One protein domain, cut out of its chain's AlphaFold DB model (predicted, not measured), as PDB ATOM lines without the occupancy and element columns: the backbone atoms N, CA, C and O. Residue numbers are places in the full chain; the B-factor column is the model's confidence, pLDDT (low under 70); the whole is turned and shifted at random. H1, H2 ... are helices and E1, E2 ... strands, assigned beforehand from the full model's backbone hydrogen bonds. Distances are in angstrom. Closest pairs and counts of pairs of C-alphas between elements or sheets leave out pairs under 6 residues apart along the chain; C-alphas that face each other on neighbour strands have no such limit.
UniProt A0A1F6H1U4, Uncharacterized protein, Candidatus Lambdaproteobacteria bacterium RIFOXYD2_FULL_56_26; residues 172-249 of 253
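Overview. This is residues 172 to 249 of the 253 residues of an uncharacterized protein of Candidatus Lambdaproteobacteria bacterium RIFOXYD2_FULL_56_26 (UniProt A0A1F6H1U4). A strongly twisted sheet of four strands makes the middle layer, with H2 and H3 over one face and the short helix H1 over the other. H2 covers the E2 and E1 half of the sheet, and H3 the E3 and E4 half. The sheet is mixed, in the order E2 E1 E3 E4. The printed part has 78 residues, with three named helices and four named strands in the order H1 E1 H2 E2 E3 E4 H3, and its class is mixed. It is compact, with a radius of gyration of the C-alphas of 11.5 A and spans of 30 by 27 by 22 A.

Arrangement. Start at the inner strands E1, residues 183 to 188, and E3, residues 224 to 229, which are antiparallel; N 185 and O 226, 2.8 A apart, are within hydrogen-bond range. Edge strand E2, residues 215 to 219, is parallel to E1, with N 216 and O 184 within hydrogen-bond range at 2.8 A. At the other edge, E4, residues 232 to 238, forms an antiparallel hairpin with E3, with N 225 and O 237 within hydrogen-bond range at 2.8 A. H2, residues 194 to 205, is on the sheet at a height of 10.0 A, over E2 and E1; its closest C-alphas with E2 are those of Ala 204 and Ile 215, 7.2 A apart. E1, H2 and E2 make a strand-helix-strand unit, two parallel neighbour strands with a helix between, and its crossover is right-handed. H3, residues 242 to 248, is on the same face at a height of 9.4 A, slantwise to the strands, at 52 degrees to E3 on the local plane; the closest C-alphas of H3 and E4 are those of Phe 245 and Asn 237, 6.5 A apart. H2, with residues 200 to 204 alone, only just touches H3, with 3 pairs of C-alphas within 8 A, the closest being Val 200 and Leu 242 at 6.9 A. On the opposite face find H1, residues 172 to 178, at a height of 8.7 A; its closest C-alphas with E2 are those of Gly 172 and Tyr 216, 4.5 A apart. H1 is apart from H2 and H3. In H1, H2 and H3 every O i to N i+4 pair is within hydrogen-bond range.

Along the chain. Find C-alpha 183 at (70.665, 144.392, 145.865); from there E1 runs 15.8 A. E2 spans 13.3 A, E3 16.2 A and E4 17.1 A. H2 begins at C-alpha 194, (69.163, 148.525, 168.154), and runs 16.3 A. H1 spans 9.7 A; H3 spans 10.0 A and ends at C-alpha 248, (60.776, 156.059, 145.201).

Size, cuts and confidence. The C-alphas farthest apart, those of Ser 195 and Asp 230, are 31.3 A apart. The printed part has no cut, and no link is long. The model's mean pLDDT over the printed part is 73.0; look for values under 70 at residues 172 to 181, 188 to 192, 194 to 195, 217 to 222 and 230 to 233.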
ATOM      1  N   GLY A 172      75.183 140.134 155.502       44.00
ATOM      2  CA  GLY A 172      74.658 140.917 154.389       44.00
ATOM      3  C   GLY A 172      75.727 141.424 153.424       44.00
ATOM      4  O   GLY A 172      75.554 141.269 152.222       44.00
ATOM      5  N   LYS A 173      76.870 141.941 153.905       49.62
ATOM      6  CA  LYS A 173      77.938 142.418 153.001       49.62
ATOM      7  C   LYS A 173      78.560 141.273 152.194       49.62
ATOM      8  O   LYS A 173      78.860 141.448 151.020       49.62
ATOM      9  N   ARG A 174      78.711 140.094 152.802       49.09
ATOM     10  CA  ARG A 174      79.214 138.888 152.129       49.09
ATOM     11  C   ARG A 174      78.206 138.369 151.107       49.09
ATOM     12  O   ARG A 174      78.545 138.227 149.944       49.09
ATOM     13  N   GLN A 175      76.952 138.201 151.519       53.25
ATOM     14  CA  GLN A 175      75.872 137.761 150.634       53.25
ATOM     15  C   GLN A 175      75.618 138.750 149.480       53.25
ATOM     16  O   GLN A 175      75.193 138.335 148.405       53.25
ATOM     17  N   PHE A 176      75.881 140.043 149.686       56.06
ATOM     18  CA  PHE A 176      75.836 141.072 148.649       56.06
ATOM     19  C   PHE A 176      76.987 140.930 147.643       56.06
ATOM     20  O   PHE A 176      76.766 141.005 146.435       56.06
ATOM     21  N   MET A 177      78.210 140.684 148.122       53.19
ATOM     22  CA  MET A 177      79.367 140.427 147.258       53.19
ATOM     23  C   MET A 177      79.180 139.144 146.436       53.19
ATOM     24  O   MET A 177      79.408 139.168 145.228       53.19
ATOM     25  N   ASP A 178      78.678 138.075 147.060       56.56
ATOM     26  CA  ASP A 178      78.370 136.797 146.401       56.56
ATOM     27  C   ASP A 178      77.244 136.946 145.357       56.56
ATOM     28  O   ASP A 178      77.238 136.269 144.330       56.56
ATOM     29  N   ALA A 179      76.319 137.889 145.560       58.12
ATOM     30  CA  ALA A 179      75.239 138.218 144.627       58.12
ATOM     31  C   ALA A 179      75.655 139.207 143.519       58.12
ATOM     32  O   ALA A 179      74.841 140.012 143.062       58.12
ATOM     33  N   LYS A 180      76.928 139.182 143.096       60.31
ATOM     34  CA  LYS A 180      77.493 140.089 142.077       60.31
ATOM     35  C   LYS A 180      77.248 141.572 142.384       60.31
ATOM     36  O   LYS A 180      77.072 142.378 141.476       60.31
ATOM     37  N   ARG A 181      77.230 141.946 143.668       59.88
ATOM     38  CA  ARG A 181      77.039 143.336 144.112       59.88
ATOM     39  C   ARG A 181      75.724 143.953 143.612       59.88
ATOM     40  O   ARG A 181      75.683 145.133 143.260       59.88
ATOM     41  N   THR A 182      74.656 143.156 143.589       70.19
ATOM     42  CA  THR A 182      73.309 143.604 143.216       70.19
ATOM     43  C   THR A 182      72.333 143.391 144.367       70.19
ATOM     44  O   THR A 182      72.236 142.296 144.917       70.19
ATOM     45  N   GLY A 183      71.603 144.438 144.749       80.50
ATOM     46  CA  GLY A 183      70.665 144.392 145.865       80.50
ATOM     47  C   GLY A 183      70.331 145.757 146.447       80.50
ATOM     48  O   GLY A 183      70.891 146.779 146.057       80.50
ATOM     49  N   ILE A 184      69.435 145.756 147.429       82.38
ATOM     50  CA  ILE A 184      69.219 146.902 148.307       82.38
ATOM     51  C   ILE A 184      70.121 146.730 149.522       82.38
ATOM     52  O   ILE A 184      70.041 145.720 150.214       82.38
ATOM     53  N   ILE A 185      70.963 147.712 149.799       80.44
ATOM     54  CA  ILE A 185      71.798 147.763 150.992       80.44
ATOM     55  C   ILE A 185      71.148 148.725 151.977       80.44
ATOM     56  O   ILE A 185      70.936 149.887 151.650       80.44
ATOM     57  N   VAL A 186      70.864 148.254 153.185       76.50
ATOM     58  CA  VAL A 186      70.486 149.083 154.330       76.50
ATOM     59  C   VAL A 186      71.732 149.262 155.189       76.50
ATOM     60  O   VAL A 186      72.168 148.326 155.859       76.50
ATOM     61  N   GLU A 187      72.333 150.446 155.152       72.44
ATOM     62  CA  GLU A 187      73.499 150.803 155.950       72.44
ATOM     63  C   GLU A 187      73.091 151.522 157.238       72.44
ATOM     64  O   GLU A 187      72.459 152.578 157.238       72.44
ATOM     65  N   THR A 188      73.491 150.942 158.364       64.31
ATOM     66  CA  THR A 188      73.344 151.522 159.704       64.31
ATOM     67  C   THR A 188      74.689 152.061 160.184       64.31
ATOM     68  O   THR A 188      75.745 151.606 159.739       64.31
ATOM     69  N   THR A 189      74.681 153.014 161.114       58.06
ATOM     70  CA  THR A 189      75.920 153.568 161.689       58.06
ATOM     71  C   THR A 189      76.206 152.978 163.063       58.06
ATOM     72  O   THR A 189      75.445 152.187 163.618       58.06
ATOM     73  N   THR A 190      77.339 153.355 163.655       50.56
ATOM     74  CA  THR A 190      77.673 152.991 165.038       50.56
ATOM     75  C   THR A 190      76.721 153.568 166.078       50.56
ATOM     76  O   THR A 190      76.644 152.995 167.159       50.56
ATOM     77  N   THR A 191      76.014 154.654 165.763       60.97
ATOM     78  CA  THR A 191      75.102 155.355 166.679       60.97
ATOM     79  C   THR A 191      73.632 154.992 166.476       60.97
ATOM     80  O   THR A 191      72.805 155.404 167.281       60.97
ATOM     81  N   THR A 192      73.291 154.233 165.431       62.16
ATOM     82  CA  THR A 192      71.920 153.762 165.193       62.16
ATOM     83  C   THR A 192      71.482 152.832 166.331       62.16
ATOM     84  O   THR A 192      72.189 151.876 166.661       62.16
ATOM     85  N   ALA A 193      70.328 153.107 166.941       73.06
ATOM     86  CA  ALA A 193      69.823 152.328 168.070       73.06
ATOM     87  C   ALA A 193      69.364 150.925 167.633       73.06
ATOM     88  O   ALA A 193      68.756 150.766 166.578       73.06
ATOM     89  N   ASN A 194      69.581 149.902 168.469       64.81
ATOM     90  CA  ASN A 194      69.163 148.525 168.154       64.81
ATOM     91  C   ASN A 194      67.655 148.406 167.879       64.81
ATOM     92  O   ASN A 194      67.253 147.625 167.025       64.81
ATOM     93  N   SER A 195      66.829 149.196 168.569       68.44
ATOM     94  CA  SER A 195      65.384 149.260 168.331       68.44
ATOM     95  C   SER A 195      65.041 149.727 166.916       68.44
ATOM     96  O   SER A 195      64.113 149.198 166.311       68.44
ATOM     97  N   GLU A 196      65.803 150.675 166.365       77.25
ATOM     98  CA  GLU A 196      65.638 151.137 164.983       77.25
ATOM     99  C   GLU A 196      66.076 150.063 163.987       77.25
ATOM    100  O   GLU A 196      65.378 149.820 163.008       77.25
ATOM    101  N   ILE A 197      67.193 149.377 164.255       74.62
ATOM    102  CA  ILE A 197      67.685 148.282 163.405       74.62
ATOM    103  C   ILE A 197      66.634 147.169 163.324       74.62
ATOM    104  O   ILE A 197      66.217 146.795 162.229       74.62
ATOM    105  N   SER A 198      66.140 146.703 164.475       72.25
ATOM    106  CA  SER A 198      65.127 145.646 164.538       72.25
ATOM    107  C   SER A 198      63.810 146.045 163.870       72.25
ATOM    108  O   SER A 198      63.161 145.197 163.263       72.25
ATOM    109  N   ALA A 199      63.410 147.320 163.939       80.81
ATOM    110  CA  ALA A 199      62.211 147.795 163.252       80.81
ATOM    111  C   ALA A 199      62.335 147.651 161.725       80.81
ATOM    112  O   ALA A 199      61.404 147.176 161.072       80.81
ATOM    113  N   VAL A 200      63.498 147.996 161.162       82.25
ATOM    114  CA  VAL A 200      63.748 147.909 159.714       82.25
ATOM    115  C   VAL A 200      63.900 146.455 159.263       82.25
ATOM    116  O   VAL A 200      63.415 146.090 158.196       82.25
ATOM    117  N   GLU A 201      64.518 145.595 160.076       78.44
ATOM    118  CA  GLU A 201      64.598 144.151 159.806       78.44
ATOM    119  C   GLU A 201      63.211 143.501 159.769       78.44
ATOM    120  O   GLU A 201      62.896 142.754 158.842       78.44
ATOM    121  N   GLN A 202      62.343 143.832 160.729       81.12
ATOM    122  CA  GLN A 202      60.956 143.361 160.737       81.12
ATOM    123  C   GLN A 202      60.156 143.887 159.543       81.12
ATOM    124  O   GLN A 202      59.271 143.197 159.036       81.12
ATOM    125  N   GLU A 203      60.437 145.108 159.090       86.88
ATOM    126  CA  GLU A 203      59.833 145.662 157.882       86.88
ATOM    127  C   GLU A 203      60.294 144.906 156.629       86.88
ATOM    128  O   GLU A 203      59.457 144.487 155.829       86.88
ATOM    129  N   ALA A 204      61.597 144.647 156.494       83.81
ATOM    130  CA  ALA A 204      62.156 143.869 155.391       83.81
ATOM    131  C   ALA A 204      61.629 142.426 155.362       83.81
ATOM    132  O   ALA A 204      61.285 141.930 154.291       83.81
ATOM    133  N   ALA A 205      61.471 141.779 156.521       80.44
ATOM    134  CA  ALA A 205      60.917 140.427 156.617       80.44
ATOM    135  C   ALA A 205      59.477 140.334 156.070       80.44
ATOM    136  O   ALA A 205      59.106 139.349 155.440       80.44
ATOM    137  N   LYS A 206      58.655 141.386 156.217       86.06
ATOM    138  CA  LYS A 206      57.284 141.433 155.649       86.06
ATOM    139  C   LYS A 206      57.256 141.510 154.116       86.06
ATOM    140  O   LYS A 206      56.198 141.299 153.499       86.06
ATOM    141  N   LEU A 207      58.387 141.882 153.523       82.81
ATOM    142  CA  LEU A 207      58.598 142.051 152.087       82.81
ATOM    143  C   LEU A 207      59.321 140.852 151.464       82.81
ATOM    144  O   LEU A 207      59.411 140.762 150.236       82.81
ATOM    145  N   GLU A 208      59.804 139.925 152.290       74.00
ATOM    146  CA  GLU A 208      60.451 138.700 151.846       74.00
ATOM    147  C   GLU A 208      59.486 137.884 150.967       74.00
ATOM    148  O   GLU A 208      58.307 137.716 151.282       74.00
ATOM    149  N   GLY A 209      59.952 137.477 149.783       72.31
ATOM    150  CA  GLY A 209      59.136 136.807 148.759       72.31
ATOM    151  C   GLY A 209      58.258 137.723 147.891       72.31
ATOM    152  O   GLY A 209      57.794 137.284 146.844       72.31
ATOM    153  N   LYS A 210      58.057 138.996 148.264       81.44
ATOM    154  CA  LYS A 210      57.341 139.998 147.438       81.44
ATOM    155  C   LYS A 210      58.289 140.874 146.628       81.44
ATOM    156  O   LYS A 210      57.915 141.386 145.575       81.44
ATOM    157  N   LEU A 211      59.503 141.076 147.134       80.94
ATOM    158  CA  LEU A 211      60.543 141.841 146.461       80.94
ATOM    159  C   LEU A 211      61.442 140.896 145.654       80.94
ATOM    160  O   LEU A 211      62.055 139.992 146.215       80.94
ATOM    161  N   ALA A 212      61.556 141.127 144.344       81.12
ATOM    162  CA  ALA A 212      62.476 140.373 143.486       81.12
ATOM    163  C   ALA A 212      63.958 140.660 143.806       81.12
ATOM    164  O   ALA A 212      64.843 139.870 143.484       81.12
ATOM    165  N   ILE A 213      64.230 141.803 144.439       82.69
ATOM    166  CA  ILE A 213      65.569 142.262 144.807       82.69
ATOM    167  C   ILE A 213      65.821 141.898 146.271       82.69
ATOM    168  O   ILE A 213      64.977 142.146 147.129       82.69
ATOM    169  N   LYS A 214      66.993 141.335 146.573       83.25
ATOM    170  CA  LYS A 214      67.381 141.025 147.955       83.25
ATOM    171  C   LYS A 214      67.742 142.286 148.736       83.25
ATOM    172  O   LYS A 214      68.330 143.218 148.186       83.25
ATOM    173  N   ILE A 215      67.420 142.279 150.028       80.88
ATOM    174  CA  ILE A 215      67.790 143.327 150.981       80.88
ATOM    175  C   ILE A 215      68.933 142.811 151.854       80.88
ATOM    176  O   ILE A 215      68.866 141.711 152.398       80.88
ATOM    177  N   TYR A 216      69.973 143.622 151.998       75.06
ATOM    178  CA  TYR A 216      71.177 143.319 152.751       75.06
ATOM    179  C   TYR A 216      71.380 144.358 153.842       75.06
ATOM    180  O   TYR A 216      71.517 145.547 153.565       75.06
ATOM    181  N   PHE A 217      71.466 143.906 155.086       65.88
ATOM    182  CA  PHE A 217      71.770 144.772 156.218       65.88
ATOM    183  C   PHE A 217      73.281 144.869 156.402       65.88
ATOM    184  O   PHE A 217      73.976 143.861 156.548       65.88
ATOM    185  N   CYS A 218      73.793 146.093 156.362       59.94
ATOM    186  CA  CYS A 218      75.209 146.416 156.447       59.94
ATOM    187  C   CYS A 218      75.451 147.505 157.499       59.94
ATOM    188  O   CYS A 218      74.553 148.252 157.890       59.94
ATOM    189  N   LYS A 219      76.698 147.603 157.970       55.12
ATOM    190  CA  LYS A 219      77.138 148.688 158.852       55.12
ATOM    191  C   LYS A 219      78.128 149.579 158.111       55.12
ATOM    192  O   LYS A 219      79.239 149.129 157.807       55.12
ATOM    193  N   GLY A 220      77.700 150.805 157.834       50.03
ATOM    194  CA  GLY A 220      78.398 151.806 157.036       50.03
ATOM    195  C   GLY A 220      78.884 152.998 157.863       50.03
ATOM    196  O   GLY A 220      78.843 152.998 159.097       50.03
ATOM    197  N   ILE A 221      79.385 154.014 157.160       49.22
ATOM    198  CA  ILE A 221      79.800 155.301 157.746       49.22
ATOM    199  C   ILE A 221      78.580 156.215 157.921       49.22
ATOM    200  O   ILE A 221      78.511 156.983 158.879       49.22
ATOM    201  N   THR A 222      77.608 156.100 157.019       56.34
ATOM    202  CA  THR A 222      76.361 156.865 157.001       56.34
ATOM    203  C   THR A 222      75.157 155.951 157.192       56.34
ATOM    204  O   THR A 222      75.214 154.749 156.942       56.34
ATOM    205  N   GLN A 223      74.070 156.533 157.702       74.25
ATOM    206  CA  GLN A 223      72.788 155.851 157.819       74.25
ATOM    207  C   GLN A 223      72.028 156.084 156.516       74.25
ATOM    208  O   GLN A 223      71.549 157.198 156.278       74.25
ATOM    209  N   GLU A 224      71.968 155.075 155.655       81.19
ATOM    210  CA  GLU A 224      71.389 155.194 154.317       81.19
ATOM    211  C   GLU A 224      70.863 153.865 153.779       81.19
ATOM    212  O   GLU A 224      71.225 152.790 154.244       81.19
ATOM    213  N   ILE A 225      69.999 153.951 152.772       84.56
ATOM    214  CA  ILE A 225      69.544 152.811 151.984       84.56
ATOM    215  C   ILE A 225      69.941 153.065 150.531       84.56
ATOM    216  O   ILE A 225      69.652 154.132 149.983       84.56
ATOM    217  N   CYS A 226      70.595 152.089 149.908       81.56
ATOM    218  CA  CYS A 226      71.096 152.170 148.541       81.56
ATOM    219  C   CYS A 226      70.561 151.019 147.690       81.56
ATOM    220  O   CYS A 226      70.590 149.874 148.119       81.56
ATOM    221  N   LEU A 227      70.135 151.303 146.460       83.12
ATOM    222  CA  LEU A 227      69.957 150.301 145.414       83.12
ATOM    223  C   LEU A 227      71.268 150.219 144.641       83.12
ATOM    224  O   LEU A 227      71.729 151.223 144.093       83.12
ATOM    225  N   VAL A 228      71.833 149.023 144.573       71.44
ATOM    226  CA  VAL A 228      73.077 148.753 143.862       71.44
ATOM    227  C   VAL A 228      72.828 147.680 142.812       71.44
ATOM    228  O   VAL A 228      72.132 146.699 143.078       71.44
ATOM    229  N   LYS A 229      73.386 147.869 141.617       71.50
ATOM    230  CA  LYS A 229      73.368 146.891 140.526       71.50
ATOM    231  C   LYS A 229      74.768 146.788 139.948       71.50
ATOM    232  O   LYS A 229      75.354 147.810 139.603       71.50
ATOM    233  N   ASP A 230      75.309 145.577 139.905       63.69
ATOM    234  CA  ASP A 230      76.659 145.283 139.410       63.69
ATOM    235  C   ASP A 230      77.746 146.187 140.037       63.69
ATOM    236  O   ASP A 230      78.720 146.583 139.404       63.69
ATOM    237  N   GLY A 231      77.567 146.551 141.314       48.19
ATOM    238  CA  GLY A 231      78.476 147.430 142.057       48.19
ATOM    239  C   GLY A 231      78.263 148.935 141.857       48.19
ATOM    240  O   GLY A 231      78.860 149.715 142.597       48.19
ATOM    241  N   ALA A 232      77.394 149.359 140.936       54.75
ATOM    242  CA  ALA A 232      77.033 150.762 140.747       54.75
ATOM    243  C   ALA A 232      75.831 151.151 141.618       54.75
ATOM    244  O   ALA A 232      74.788 150.491 141.599       54.75
ATOM    245  N   ILE A 233      75.959 152.244 142.377       69.88
ATOM    246  CA  ILE A 233      74.852 152.801 143.166       69.88
ATOM    247  C   ILE A 233      73.897 153.509 142.207       69.88
ATOM    248  O   ILE A 233      74.217 154.569 141.673       69.88
ATOM    249  N   LEU A 234      72.719 152.925 142.000       75.56
ATOM    250  CA  LEU A 234      71.691 153.476 141.114       75.56
ATOM    251  C   LEU A 234      70.791 154.476 141.834       75.56
ATOM    252  O   LEU A 234      70.293 155.426 141.235       75.56
ATOM    253  N   PHE A 235      70.549 154.244 143.122       84.50
ATOM    254  CA  PHE A 235      69.685 155.096 143.922       84.50
ATOM    255  C   PHE A 235      70.110 155.065 145.384       84.50
ATOM    256  O   PHE A 235      70.480 154.014 145.901       84.50
ATOM    257  N   ARG A 236      70.041 156.211 146.062       84.25
ATOM    258  CA  ARG A 236      70.429 156.370 147.467       84.25
ATOM    259  C   ARG A 236      69.404 157.234 148.187       84.25
ATOM    260  O   ARG A 236      68.994 158.271 147.673       84.25
ATOM    261  N   ASN A 237      69.067 156.853 149.413       88.00
ATOM    262  CA  ASN A 237      68.287 157.667 150.331       88.00
ATOM    263  C   ASN A 237      68.954 157.703 151.706       88.00
ATOM    264  O   ASN A 237      69.346 156.665 152.230       88.00
ATOM    265  N   LYS A 238      69.043 158.886 152.315       85.94
ATOM    266  CA  LYS A 238      69.521 159.009 153.698       85.94
ATOM    267  C   LYS A 238      68.445 158.528 154.678       85.94
ATOM    268  O   LYS A 238      67.252 158.727 154.450       85.94
ATOM    269  N   GLY A 239      68.879 157.961 155.799       87.94
ATOM    270  CA  GLY A 239      68.006 157.399 156.829       87.94
ATOM    271  C   GLY A 239      67.606 155.947 156.557       87.94
ATOM    272  O   GLY A 239      68.096 155.327 155.622       87.94
ATOM    273  N   LEU A 240      66.711 155.410 157.396       88.62
ATOM    274  CA  LEU A 240      66.310 153.991 157.389       88.62
ATOM    275  C   LEU A 240      64.830 153.763 157.040       88.62
ATOM    276  O   LEU A 240      64.286 152.701 157.315       88.62
ATOM    277  N   ALA A 241      64.160 154.753 156.448       90.88
ATOM    278  CA  ALA A 241      62.764 154.606 156.040       90.88
ATOM    279  C   ALA A 241      62.664 153.735 154.774       90.88
ATOM    280  O   ALA A 241      62.726 154.252 153.651       90.88
ATOM    281  N   LEU A 242      62.558 152.416 154.964       89.62
ATOM    282  CA  LEU A 242      62.555 151.421 153.893       89.62
ATOM    283  C   LEU A 242      61.307 151.548 153.006       89.62
ATOM    284  O   LEU A 242      61.442 151.574 151.784       89.62
ATOM    285  N   ASP A 243      60.119 151.751 153.577       88.88
ATOM    286  CA  ASP A 243      58.886 151.996 152.819       88.88
ATOM    287  C   ASP A 243      59.014 153.174 151.833       88.88
ATOM    288  O   ASP A 243      58.639 153.077 150.660       88.88
ATOM    289  N   LYS A 244      59.572 154.298 152.299       89.38
ATOM    290  CA  LYS A 244      59.772 155.518 151.510       89.38
ATOM    291  C   LYS A 244      60.809 155.292 150.426       89.38
ATOM    292  O   LYS A 244      60.652 155.829 149.331       89.38
ATOM    293  N   PHE A 245      61.850 154.522 150.730       92.06
ATOM    294  CA  PHE A 245      62.862 154.140 149.758       92.06
ATOM    295  C   PHE A 245      62.243 153.314 148.624       92.06
ATOM    296  O   PHE A 245      62.374 153.687 147.460       92.06
ATOM    297  N   LEU A 246      61.493 152.259 148.954       89.88
ATOM    298  CA  LEU A 246      60.894 151.349 147.975       89.88
ATOM    299  C   LEU A 246      59.869 152.040 147.067       89.88
ATOM    300  O   LEU A 246      59.849 151.780 145.869       89.88
ATOM    301  N   LYS A 247      59.067 152.973 147.601       88.50
ATOM    302  CA  LYS A 247      58.107 153.772 146.809       88.50
ATOM    303  C   LYS A 247      58.777 154.694 145.784       88.50
ATOM    304  O   LYS A 247      58.149 155.051 144.792       88.50
ATOM    305  N   LYS A 248      60.014 155.124 146.048       86.75
ATOM    306  CA  LYS A 248      60.776 156.059 145.201       86.75
ATOM    307  C   LYS A 248      61.800 155.367 144.308       86.75
ATOM    308  O   LYS A 248      62.417 156.028 143.477       86.75
ATOM    309  N   MET A 249      62.006 154.069 144.505       83.12
ATOM    310  CA  MET A 249      62.984 153.307 143.752       83.12
ATOM    311  C   MET A 249      62.586 153.280 142.267       83.12
ATOM    312  O   MET A 249      61.419 153.021 141.956       83.12
TER     313      MET A 249